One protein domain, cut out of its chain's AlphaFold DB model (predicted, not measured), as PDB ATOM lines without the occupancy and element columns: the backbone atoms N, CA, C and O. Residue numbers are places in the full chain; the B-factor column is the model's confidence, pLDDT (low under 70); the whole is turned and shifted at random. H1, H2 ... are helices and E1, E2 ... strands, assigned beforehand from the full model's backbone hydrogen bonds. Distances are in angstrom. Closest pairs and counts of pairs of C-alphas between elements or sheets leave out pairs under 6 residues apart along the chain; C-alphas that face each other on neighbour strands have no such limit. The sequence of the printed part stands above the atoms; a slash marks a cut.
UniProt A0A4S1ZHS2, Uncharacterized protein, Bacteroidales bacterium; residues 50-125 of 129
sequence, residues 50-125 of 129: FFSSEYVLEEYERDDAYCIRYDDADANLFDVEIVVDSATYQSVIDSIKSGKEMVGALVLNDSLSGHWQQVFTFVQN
ATOM      1  N   PHE A  50      39.501  41.806  15.592       94.06
ATOM      2  CA  PHE A  50      40.208  41.794  14.318       94.06
ATOM      3  C   PHE A  50      40.973  40.478  14.154       94.06
ATOM      4  O   PHE A  50      41.467  39.909  15.126       94.06
ATOM      5  N   PHE A  51      41.050  39.995  12.921       96.06
ATOM      6  CA  PHE A  51      41.795  38.799  12.577       96.06
ATOM      7  C   PHE A  51      42.492  38.986  11.237       96.06
ATOM      8  O   PHE A  51      41.833  39.304  10.239       96.06
ATOM      9  N   SER A  52      43.794  38.707  11.208       96.62
ATOM     10  CA  SER A  52      44.528  38.463   9.969       96.62
ATOM     11  C   SER A  52      45.283  37.144  10.043       96.62
ATOM     12  O   SER A  52      45.956  36.848  11.028       96.62
ATOM     13  N   SER A  53      45.231  36.357   8.968       96.94
ATOM     14  CA  SER A  53      46.031  35.132   8.873       96.94
ATOM     15  C   SER A  53      47.544  35.378   8.899       96.94
ATOM     16  O   SER A  53      48.297  34.418   9.007       96.94
ATOM     17  N   GLU A  54      48.006  36.626   8.769       96.25
ATOM     18  CA  GLU A  54      49.432  36.966   8.889       96.25
ATOM     19  C   GLU A  54      49.992  36.741  10.305       96.25
ATOM     20  O   GLU A  54      51.179  36.458  10.452       96.25
ATOM     21  N   TYR A  55      49.130  36.819  11.322       96.94
ATOM     22  CA  TYR A  55      49.475  36.667  12.740       96.94
ATOM     23  C   TYR A  55      49.308  35.225  13.247       96.94
ATOM     24  O   TYR A  55      49.462  34.950  14.439       96.94
ATOM     25  N   VAL A  56      48.974  34.278  12.362       97.62
ATOM     26  CA  VAL A  56      48.859  32.860  12.719       97.62
ATOM     27  C   VAL A  56      50.253  32.236  12.776       97.62
ATOM     28  O   VAL A  56      50.998  32.238  11.797       97.62
ATOM     29  N   LEU A  57      50.598  31.683  13.939       97.38
ATOM     30  CA  LEU A  57      51.873  31.009  14.184       97.38
ATOM     31  C   LEU A  57      51.834  29.528  13.789       97.38
ATOM     32  O   LEU A  57      52.835  28.986  13.321       97.38
ATOM     33  N   GLU A  58      50.707  28.862  14.047       97.44
ATOM     34  CA  GLU A  58      50.547  27.417  13.873       97.44
ATOM     35  C   GLU A  58      49.063  27.029  13.835       97.44
ATOM     36  O   GLU A  58      48.268  27.529  14.631       97.44
ATOM     37  N   GLU A  59      48.696  26.084  12.971       97.88
ATOM     38  CA  GLU A  59      47.391  25.421  12.953       97.88
ATOM     39  C   GLU A  59      47.539  23.953  13.346       97.88
ATOM     40  O   GLU A  59      48.424  23.245  12.854       97.88
ATOM     41  N   TYR A  60      46.652  23.466  14.206       97.88
ATOM     42  CA  TYR A  60      46.648  22.063  14.599       97.88
ATOM     43  C   TYR A  60      45.272  21.603  15.080       97.88
ATOM     44  O   TYR A  60      44.375  22.395  15.365       97.88
ATOM     45  N   GLU A  61      45.114  20.287  15.189       97.38
ATOM     46  CA  GLU A  61      43.916  19.652  15.734       97.38
ATOM     47  C   GLU A  61      44.225  19.054  17.111       97.38
ATOM     48  O   GLU A  61      45.261  18.405  17.301       97.38
ATOM     49  N   ARG A  62      43.323  19.250  18.077       93.00
ATOM     50  CA  ARG A  62      43.417  18.662  19.420       93.00
ATOM     51  C   ARG A  62      42.028  18.303  19.930       93.00
ATOM     52  O   ARG A  62      41.169  19.169  19.997       93.00
ATOM     53  N   ASP A  63      41.835  17.050  20.343       92.12
ATOM     54  CA  ASP A  63      40.594  16.571  20.973       92.12
ATOM     55  C   ASP A  63      39.318  16.951  20.187       92.12
ATOM     56  O   ASP A  63      38.377  17.510  20.744       92.12
ATOM     57  N   ASP A  64      39.308  16.676  18.877       90.38
ATOM     58  CA  ASP A  64      38.225  17.023  17.934       90.38
ATOM     59  C   ASP A  64      37.948  18.536  17.769       90.38
ATOM     60  O   ASP A  64      36.942  18.925  17.173       90.38
ATOM     61  N   ALA A  65      38.848  19.400  18.247       95.19
ATOM     62  CA  ALA A  65      38.821  20.841  18.018       95.19
ATOM     63  C   ALA A  65      39.894  21.284  17.013       95.19
ATOM     64  O   ALA A  65      40.994  20.729  16.950       95.19
ATOM     65  N   TYR A  66      39.559  22.326  16.253       98.19
ATOM     66  CA  TYR A  66      40.461  23.003  15.331       98.19
ATOM     67  C   TYR A  66      41.054  24.226  16.027       98.19
ATOM     68  O   TYR A  66      40.321  25.143  16.400       98.19
ATOM     69  N   CYS A  67      42.368  24.232  16.223       98.25
ATOM     70  CA  CYS A  67      43.080  25.251  16.984       98.25
ATOM     71  C   CYS A  67      44.018  26.045  16.073       98.25
ATOM     72  O   CYS A  67      44.702  25.482  15.214       98.25
ATOM     73  N   ILE A  68      44.096  27.351  16.311       98.06
ATOM     74  CA  ILE A  68      45.133  28.226  15.761       98.06
ATOM     75  C   ILE A  68      45.913  28.867  16.910       98.06
ATOM     76  O   ILE A  68      45.317  29.281  17.904       98.06
ATOM     77  N   ARG A  69      47.239  28.950  16.793       97.94
ATOM     78  CA  ARG A  69      48.069  29.824  17.633       97.94
ATOM     79  C   ARG A  69      48.184  31.175  16.963       97.94
ATOM     80  O   ARG A  69      48.519  31.241  15.782       97.94
ATOM     81  N   TYR A  70      47.910  32.223  17.717       97.38
ATOM     82  CA  TYR A  70      47.747  33.574  17.210       97.38
ATOM     83  C   TYR A  70      48.579  34.557  18.034       97.38
ATOM     84  O   TYR A  70      48.566  34.495  19.266       97.38
ATOM     85  N   ASP A  71      49.310  35.439  17.358       96.19
ATOM     86  CA  ASP A  71      50.176  36.447  17.973       96.19
ATOM     87  C   ASP A  71      50.031  37.786  17.241       96.19
ATOM     88  O   ASP A  71      50.607  38.010  16.176       96.19
ATOM     89  N   ASP A  72      49.205  38.649  17.822       94.38
ATOM     90  CA  ASP A  72      48.834  39.968  17.334       94.38
ATOM     91  C   ASP A  72      48.933  40.967  18.492       94.38
ATOM     92  O   ASP A  72      48.034  41.120  19.329       94.38
ATOM     93  N   ALA A  73      50.071  41.658  18.534       90.31
ATOM     94  CA  ALA A  73      50.360  42.654  19.555       90.31
ATOM     95  C   ALA A  73      49.383  43.843  19.522       90.31
ATOM     96  O   ALA A  73      49.136  44.446  20.569       90.31
ATOM     97  N   ASP A  74      48.807  44.170  18.360       87.88
ATOM     98  CA  ASP A  74      47.850  45.273  18.218       87.88
ATOM     99  C   ASP A  74      46.478  44.898  18.802       87.88
ATOM    100  O   ASP A  74      45.765  45.760  19.325       87.88
ATOM    101  N   ALA A  75      46.137  43.606  18.785       85.88
ATOM    102  CA  ALA A  75      44.960  43.047  19.448       85.88
ATOM    103  C   ALA A  75      45.191  42.674  20.927       85.88
ATOM    104  O   ALA A  75      44.268  42.169  21.566       85.88
ATOM    105  N   ASN A  76      46.387  42.922  21.480       89.19
ATOM    106  CA  ASN A  76      46.798  42.473  22.818       89.19
ATOM    107  C   ASN A  76      46.701  40.941  22.997       89.19
ATOM    108  O   ASN A  76      46.382  40.455  24.082       89.19
ATOM    109  N   LEU A  77      46.974  40.181  21.933       91.75
ATOM    110  CA  LEU A  77      46.985  38.721  21.949       91.75
ATOM    111  C   LEU A  77      48.391  38.218  21.679       91.75
ATOM    112  O   LEU A  77      48.903  38.348  20.576       91.75
ATOM    113  N   PHE A  78      49.003  37.610  22.683       93.75
ATOM    114  CA  PHE A  78      50.370  37.121  22.602       93.75
ATOM    115  C   PHE A  78      50.387  35.610  22.767       93.75
ATOM    116  O   PHE A  78      50.163  35.103  23.872       93.75
ATOM    117  N   ASP A  79      50.674  34.907  21.672       95.12
ATOM    118  CA  ASP A  79      50.766  33.446  21.627       95.12
ATOM    119  C   ASP A  79      49.551  32.763  22.281       95.12
ATOM    120  O   ASP A  79      49.657  31.965  23.218       95.12
ATOM    121  N   VAL A  80      48.369  33.151  21.806       94.88
ATOM    122  CA  VAL A  80      47.081  32.671  22.303       94.88
ATOM    123  C   VAL A  80      46.569  31.559  21.405       94.88
ATOM    124  O   VAL A  80      46.636  31.628  20.179       94.88
ATOM    125  N   GLU A  81      46.020  30.521  22.022       96.56
ATOM    126  CA  GLU A  81      45.297  29.486  21.303       96.56
ATOM    127  C   GLU A  81      43.834  29.896  21.116       96.56
ATOM    128  O   GLU A  81      43.122  30.164  22.086       96.56
ATOM    129  N   ILE A  82      43.371  29.895  19.870       97.56
ATOM    130  CA  ILE A  82      41.986  30.186  19.515       97.56
ATOM    131  C   ILE A  82      41.383  28.937  18.883       97.56
ATOM    132  O   ILE A  82      41.899  28.405  17.898       97.56
ATOM    133  N   VAL A  83      40.271  28.464  19.443       98.12
ATOM    134  CA  VAL A  83      39.498  27.374  18.843       98.12
ATOM    135  C   VAL A  83      38.554  27.963  17.807       98.12
ATOM    136  O   VAL A  83      37.790  28.884  18.099       98.12
ATOM    137  N   VAL A  84      38.587  27.424  16.597       98.50
ATOM    138  CA  VAL A  84      37.788  27.901  15.469       98.50
ATOM    139  C   VAL A  84      36.933  26.782  14.888       98.50
ATOM    140  O   VAL A  84      37.143  25.599  15.159       98.50
ATOM    141  N   ASP A  85      35.933  27.138  14.089       98.38
ATOM    142  CA  ASP A  85      35.202  26.136  13.319       98.38
ATOM    143  C   ASP A  85      36.035  25.570  12.153       98.38
ATOM    144  O   ASP A  85      37.049  26.132  11.729       98.38
ATOM    145  N   SER A  86      35.589  24.435  11.609       97.88
ATOM    146  CA  SER A  86      36.299  23.735  10.532       97.88
ATOM    147  C   SER A  86      36.421  24.553   9.245       97.88
ATOM    148  O   SER A  86      37.401  24.407   8.511       97.88
ATOM    149  N   ALA A  87      35.447  25.418   8.951       98.00
ATOM    150  CA  ALA A  87      35.458  26.252   7.754       98.00
ATOM    151  C   ALA A  87      36.511  27.363   7.867       98.00
ATOM    152  O   ALA A  87      37.260  27.617   6.922       98.00
ATOM    153  N   THR A  88      36.598  27.985   9.039       98.31
ATOM    154  CA  THR A  88      37.593  28.992   9.404       98.31
ATOM    155  C   THR A  88      38.982  28.375   9.394       98.31
ATOM    156  O   THR A  88      39.865  28.898   8.723       98.31
ATOM    157  N   TYR A  89      39.152  27.213  10.026       98.50
ATOM    158  CA  TYR A  89      40.407  26.465  10.021       98.50
ATOM    159  C   TYR A  89      40.906  26.163   8.602       98.50
ATOM    160  O   TYR A  89      42.042  26.482   8.249       98.50
ATOM    161  N   GLN A  90      40.039  25.616   7.744       98.31
ATOM    162  CA  GLN A  90      40.405  25.335   6.356       98.31
ATOM    163  C   GLN A  90      40.731  26.617   5.574       98.31
ATOM    164  O   GLN A  90      41.656  26.616   4.763       98.31
ATOM    165  N   SER A  91      40.017  27.714   5.839       97.75
ATOM    166  CA  SER A  91      40.276  29.007   5.196       97.75
ATOM    167  C   SER A  91      41.643  29.578   5.580       97.75
ATOM    168  O   SER A  91      42.334  30.095   4.707       97.75
ATOM    169  N   VAL A  92      42.064  29.427   6.841       98.00
ATOM    170  CA  VAL A  92      43.404  29.819   7.315       98.00
ATOM    171  C   VAL A  92      44.491  28.992   6.624       98.00
ATOM    172  O   VAL A  92      45.448  29.533   6.076       98.00
ATOM    173  N   ILE A  93      44.309  27.672   6.546       97.56
ATOM    174  CA  ILE A  93      45.240  26.794   5.824       97.56
ATOM    175  C   ILE A  93      45.372  27.220   4.356       97.56
ATOM    176  O   ILE A  93      46.471  27.225   3.791       97.56
ATOM    177  N   ASP A  94      44.254  27.555   3.716       97.38
ATOM    178  CA  ASP A  94      44.234  27.961   2.316       97.38
ATOM    179  C   ASP A  94      44.849  29.354   2.113       97.38
ATOM    180  O   ASP A  94      45.568  29.559   1.126       97.38
ATOM    181  N   SER A  95      44.629  30.298   3.033       96.81
ATOM    182  CA  SER A  95      45.213  31.645   2.983       96.81
ATOM    183  C   SER A  95      46.739  31.578   3.056       96.81
ATOM    184  O   SER A  95      47.426  32.130   2.193       96.81
ATOM    185  N   ILE A  96      47.272  30.774   3.977       94.81
ATOM    186  CA  ILE A  96      48.713  30.581   4.173       94.81
ATOM    187  C   ILE A  96      49.342  29.856   2.987       94.81
ATOM    188  O   ILE A  96      50.354  30.304   2.445       94.81
ATOM    189  N   LYS A  97      48.721  28.773   2.503       96.38
ATOM    190  CA  LYS A  97      49.221  28.040   1.325       96.38
ATOM    191  C   LYS A  97      49.213  28.883   0.058       96.38
ATOM    192  O   LYS A  97      50.093  28.730  -0.788       96.38
ATOM    193  N   SER A  98      48.192  29.716  -0.116       96.00
ATOM    194  CA  SER A  98      48.045  30.545  -1.312       96.00
ATOM    195  C   SER A  98      48.794  31.875  -1.227       96.00
ATOM    196  O   SER A  98      48.941  32.537  -2.257       96.00
ATOM    197  N   GLY A  99      49.258  32.265  -0.036       92.62
ATOM    198  CA  GLY A  99      49.825  33.587   0.234       92.62
ATOM    199  C   GLY A  99      48.812  34.722   0.066       92.62
ATOM    200  O   GLY A  99      49.208  35.868  -0.133       92.62
ATOM    201  N   LYS A 100      47.510  34.412   0.066       90.56
ATOM    202  CA  LYS A 100      46.441  35.408  -0.010       90.56
ATOM    203  C   LYS A 100      45.938  35.662   1.389       90.56
ATOM    204  O   LYS A 100      45.319  34.785   1.976       90.56
ATOM    205  N   GLU A 101      46.194  36.860   1.878       89.38
ATOM    206  CA  GLU A 101      45.821  37.256   3.224       89.38
ATOM    207  C   GLU A 101      44.308  37.143   3.460       89.38
ATOM    208  O   GLU A 101      43.490  37.543   2.624       89.38
ATOM    209  N   MET A 102      43.949  36.578   4.608       94.50
ATOM    210  CA  MET A 102      42.583  36.474   5.099       94.50
ATOM    211  C   MET A 102      42.410  37.484   6.228       94.50
ATOM    212  O   MET A 102      42.934  37.269   7.315       94.50
ATOM    213  N   VAL A 103      41.679  38.567   5.952       95.62
ATOM    214  CA  VAL A 103      41.467  39.692   6.877       95.62
ATOM    215  C   VAL A 103      39.982  39.879   7.161       95.62
ATOM    216  O   VAL A 103      39.155  39.903   6.243       95.62
ATOM    217  N   GLY A 104      39.629  40.023   8.434       95.75
ATOM    218  CA  GLY A 104      38.244  40.167   8.868       95.75
ATOM    219  C   GLY A 104      38.123  40.189  10.382       95.75
ATOM    220  O   GLY A 104      38.962  40.773  11.065       95.75
ATOM    221  N   ALA A 105      37.065  39.568  10.891       95.94
ATOM    222  CA  ALA A 105      36.826  39.437  12.319       95.94
ATOM    223  C   ALA A 105      36.581  37.979  12.713       95.94
ATOM    224  O   ALA A 105      35.949  37.229  11.967       95.94
ATOM    225  N   LEU A 106      37.029  37.590  13.906       96.56
ATOM    226  CA  LEU A 106      36.608  36.345  14.547       96.56
ATOM    227  C   LEU A 106      35.420  36.625  15.463       96.56
ATOM    228  O   LEU A 106      35.500  37.437  16.379       96.56
ATOM    229  N   VAL A 107      34.306  35.946  15.221       97.06
ATOM    230  CA  VAL A 107      33.053  36.107  15.967       97.06
ATOM    231  C   VAL A 107      32.748  34.816  16.712       97.06
ATOM    232  O   VAL A 107      32.892  33.732  16.152       97.06
ATOM    233  N   LEU A 108      32.317  34.917  17.969       97.56
ATOM    234  CA  LEU A 108      31.916  33.757  18.761       97.56
ATOM    235  C   LEU A 108      30.759  33.018  18.076       97.56
ATOM    236  O   LEU A 108      29.723  33.601  17.755       97.56
ATOM    237  N   ASN A 109      30.932  31.719  17.877       97.06
ATOM    238  CA  ASN A 109      29.918  30.840  17.330       97.06
ATOM    239  C   ASN A 109      29.135  30.190  18.471       97.06
ATOM    240  O   ASN A 109      29.513  29.128  18.970       97.06
ATOM    241  N   ASP A 110      28.017  30.800  18.863       95.38
ATOM    242  CA  ASP A 110      27.164  30.313  19.958       95.38
ATOM    243  C   ASP A 110      26.618  28.892  19.733       95.38
ATOM    244  O   ASP A 110      26.257  28.207  20.686       95.38
ATOM    245  N   SER A 111      26.537  28.434  18.477       96.12
ATOM    246  CA  SER A 111      26.020  27.095  18.153       96.12
ATOM    247  C   SER A 111      27.056  25.989  18.357       96.12
ATOM    248  O   SER A 111      26.676  24.835  18.552       96.12
ATOM    249  N   LEU A 112      28.345  26.330  18.285       94.25
ATOM    250  CA  LEU A 112      29.460  25.406  18.512       94.25
ATOM    251  C   LEU A 112      30.118  25.609  19.882       94.25
ATOM    252  O   LEU A 112      30.789  24.709  20.379       94.25
ATOM    253  N   SER A 113      29.909  26.771  20.496       94.38
ATOM    254  CA  SER A 113      30.443  27.106  21.811       94.38
ATOM    255  C   SER A 113      29.642  26.444  22.933       94.38
ATOM    256  O   SER A 113      28.424  26.278  22.861       94.38
ATOM    257  N   GLY A 114      30.335  26.094  24.011       90.69
ATOM    258  CA  GLY A 114      29.749  25.527  25.221       90.69
ATOM    259  C   GLY A 114      30.336  26.146  26.485       90.69
ATOM    260  O   GLY A 114      31.194  27.021  26.437       90.69
ATOM    261  N   HIS A 115      29.908  25.654  27.649       83.50
ATOM    262  CA  HIS A 115      30.340  26.183  28.951       83.50
ATOM    263  C   HIS A 115      31.857  26.145  29.199       83.50
ATOM    264  O   HIS A 115      32.338  26.870  30.062       83.50
ATOM    265  N   TRP A 116      32.593  25.302  28.470       87.38
ATOM    266  CA  TRP A 116      34.019  25.042  28.694       87.38
ATOM    267  C   TRP A 116      34.901  25.345  27.480       87.38
ATOM    268  O   TRP A 116      36.110  25.164  27.559       87.38
ATOM    269  N   GLN A 117      34.311  25.756  26.356       92.12
ATOM    270  CA  GLN A 117      35.043  26.009  25.119       92.12
ATOM    271  C   GLN A 117      34.301  27.046  24.284       92.12
ATOM    272  O   GLN A 117      33.120  26.879  23.974       92.12
ATOM    273  N   GLN A 118      35.014  28.104  23.921       96.69
ATOM    274  CA  GLN A 118      34.550  29.112  22.979       96.69
ATOM    275  C   GLN A 118      35.088  28.759  21.598       96.69
ATOM    276  O   GLN A 118      36.283  28.511  21.458       96.69
ATOM    277  N   VAL A 119      34.211  28.708  20.601       97.88
ATOM    278  CA  VAL A 119      34.563  28.411  19.209       97.88
ATOM    279  C   VAL A 119      34.277  29.650  18.379       97.88
ATOM    280  O   VAL A 119      33.170  30.182  18.441       97.88
ATOM    281  N   PHE A 120      35.248  30.105  17.596       98.25
ATOM    282  CA  PHE A 120      35.131  31.305  16.775       98.25
ATOM    283  C   PHE A 120      34.947  30.976  15.288       98.25
ATOM    284  O   PHE A 120      35.474  29.992  14.765       98.25
ATOM    285  N   THR A 121      34.206  31.833  14.598       98.12
ATOM    286  CA  THR A 121      33.971  31.787  13.156       98.12
ATOM    287  C   THR A 121      34.519  33.052  12.524       98.12
ATOM    288  O   THR A 121      34.239  34.159  12.989       98.12
ATOM    289  N   PHE A 122      35.258  32.903  11.432       97.88
ATOM    290  CA  PHE A 122      35.687  34.043  10.643       97.88
ATOM    291  C   PHE A 122      34.532  34.662   9.861       97.88
ATOM    292  O   PHE A 122      33.787  33.987   9.146       97.88
ATOM    293  N   VAL A 123      34.446  35.983   9.940       96.19
ATOM    294  CA  VAL A 123      33.549  36.814   9.151       96.19
ATOM    295  C   VAL A 123      34.402  37.808   8.379       96.19
ATOM    296  O   VAL A 123      35.109  38.633   8.958       96.19
ATOM    297  N   GLN A 124      34.327  37.741   7.052       92.69
ATOM    298  CA  GLN A 124      34.997  38.714   6.199       92.69
ATOM    299  C   GLN A 124      34.365  40.091   6.417       92.69
ATOM    300  O   GLN A 124      33.155  40.253   6.237       92.69
ATOM    301  N   ASN A 125      35.177  41.092   6.772       77.31
ATOM    302  CA  ASN A 125      34.692  42.465   6.844       77.31
ATOM    303  C   ASN A 125      34.330  42.924   5.429       77.31
ATOM    304  O   ASN A 125      35.185  43.024   4.554       77.31
TER     305      ASN A 125
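What this domain is: This is residues 50 to 125 of the 129 residues of an uncharacterized protein of Bacteroidales bacterium (UniProt A0A4S1ZHS2). Two small three-stranded sheets, E2 E3 E4 and E1 E5 E6, make the two sides of a loosely joined trough, with the single helix H1 lying over both of them. The sheets come together where the end of E4 meets the beginning of E6, and the long link between E5 and E6 lies at one end of the longest axis. The printed part has 76 residues with six named strands and one named helix, in the order E1 E2 E3 E4 H1 E5 E6; each sheet runs in the order just given and is antiparallel. The class is mixed, helices and strands, and the whole is compact, with a radius of gyration of the C-alphas of 11.6 A and spans of 34 by 25 by 24 A.

How they stand to each other: E2, residues 56 to 62, E3, residues 65 to 72, and E4, residues 77 to 84, form a meander, each strand the antiparallel neighbour of the one before. This sheet is strongly twisted, and E4 bends by 76 degrees at residue 80. In the hairpin of E2 and E3, N 57 and O 69 are 2.8 A apart, within hydrogen-bond range; in that of E3 and E4, N 70 and O 80 are 2.8 A apart. H1, residues 86 to 98, is on one face of this sheet, an arrangement of two layers, one of helix and one of strands. Its height over the sheet is 9.6 A, and it lies over E2 and E3, slantwise to the strands, at 41 degrees to E2 on the local plane. The closest C-alphas of E3 and H1 are those of Tyr 66 and Tyr 89, 6.3 A apart. In H1 every O i to N i+4 pair is within hydrogen-bond range. H1 is also on the second sheet, at a height over the sheet of 10.6 A. In that sheet E5, residues 103 to 108, is the inner strand, and E1, residues 50 to 52, and E6, residues 120 to 124, are the edge strands. H1 runs along its strands, at 17 degrees to E5 on the local plane. The closest C-alphas of H1 and E6 are those of Thr 88 and Phe 122, 5.5 A apart. N 51 and O 104 are 2.9 A apart across E1 and E5, and N 121 and O 107 are 2.8 A apart across the hairpin of E5 and E6. Between the sheets, the closest C-alphas of E4 and E6 are those of Val 84 and Phe 120, 4.5 A apart. E1 and E3 are near each other, while E2 and E5 are apart.

Where its parts are: E1 begins at C-alpha 50, (40.208, 41.794, 14.318), and measures 7.0 A from first to last C-alpha. E2 measures 16.6 A, E3 21.6 A and E4 15.6 A. H1 measures 18.0 A and begins at C-alpha 86, (36.299, 23.735, 10.532). E5 measures 16.4 A, and E6 measures 12.9 A, ending at C-alpha 124, (34.997, 38.714, 6.199).

The domain as a whole: The two C-alphas farthest apart are those of Gly 99 and His 115, 35.5 A. The link from E5 to E6, with 11 residues, is long; the other links are tight. The printed part has no cut. The mean pLDDT of the printed part is 95.1, and no printed residue is under 70.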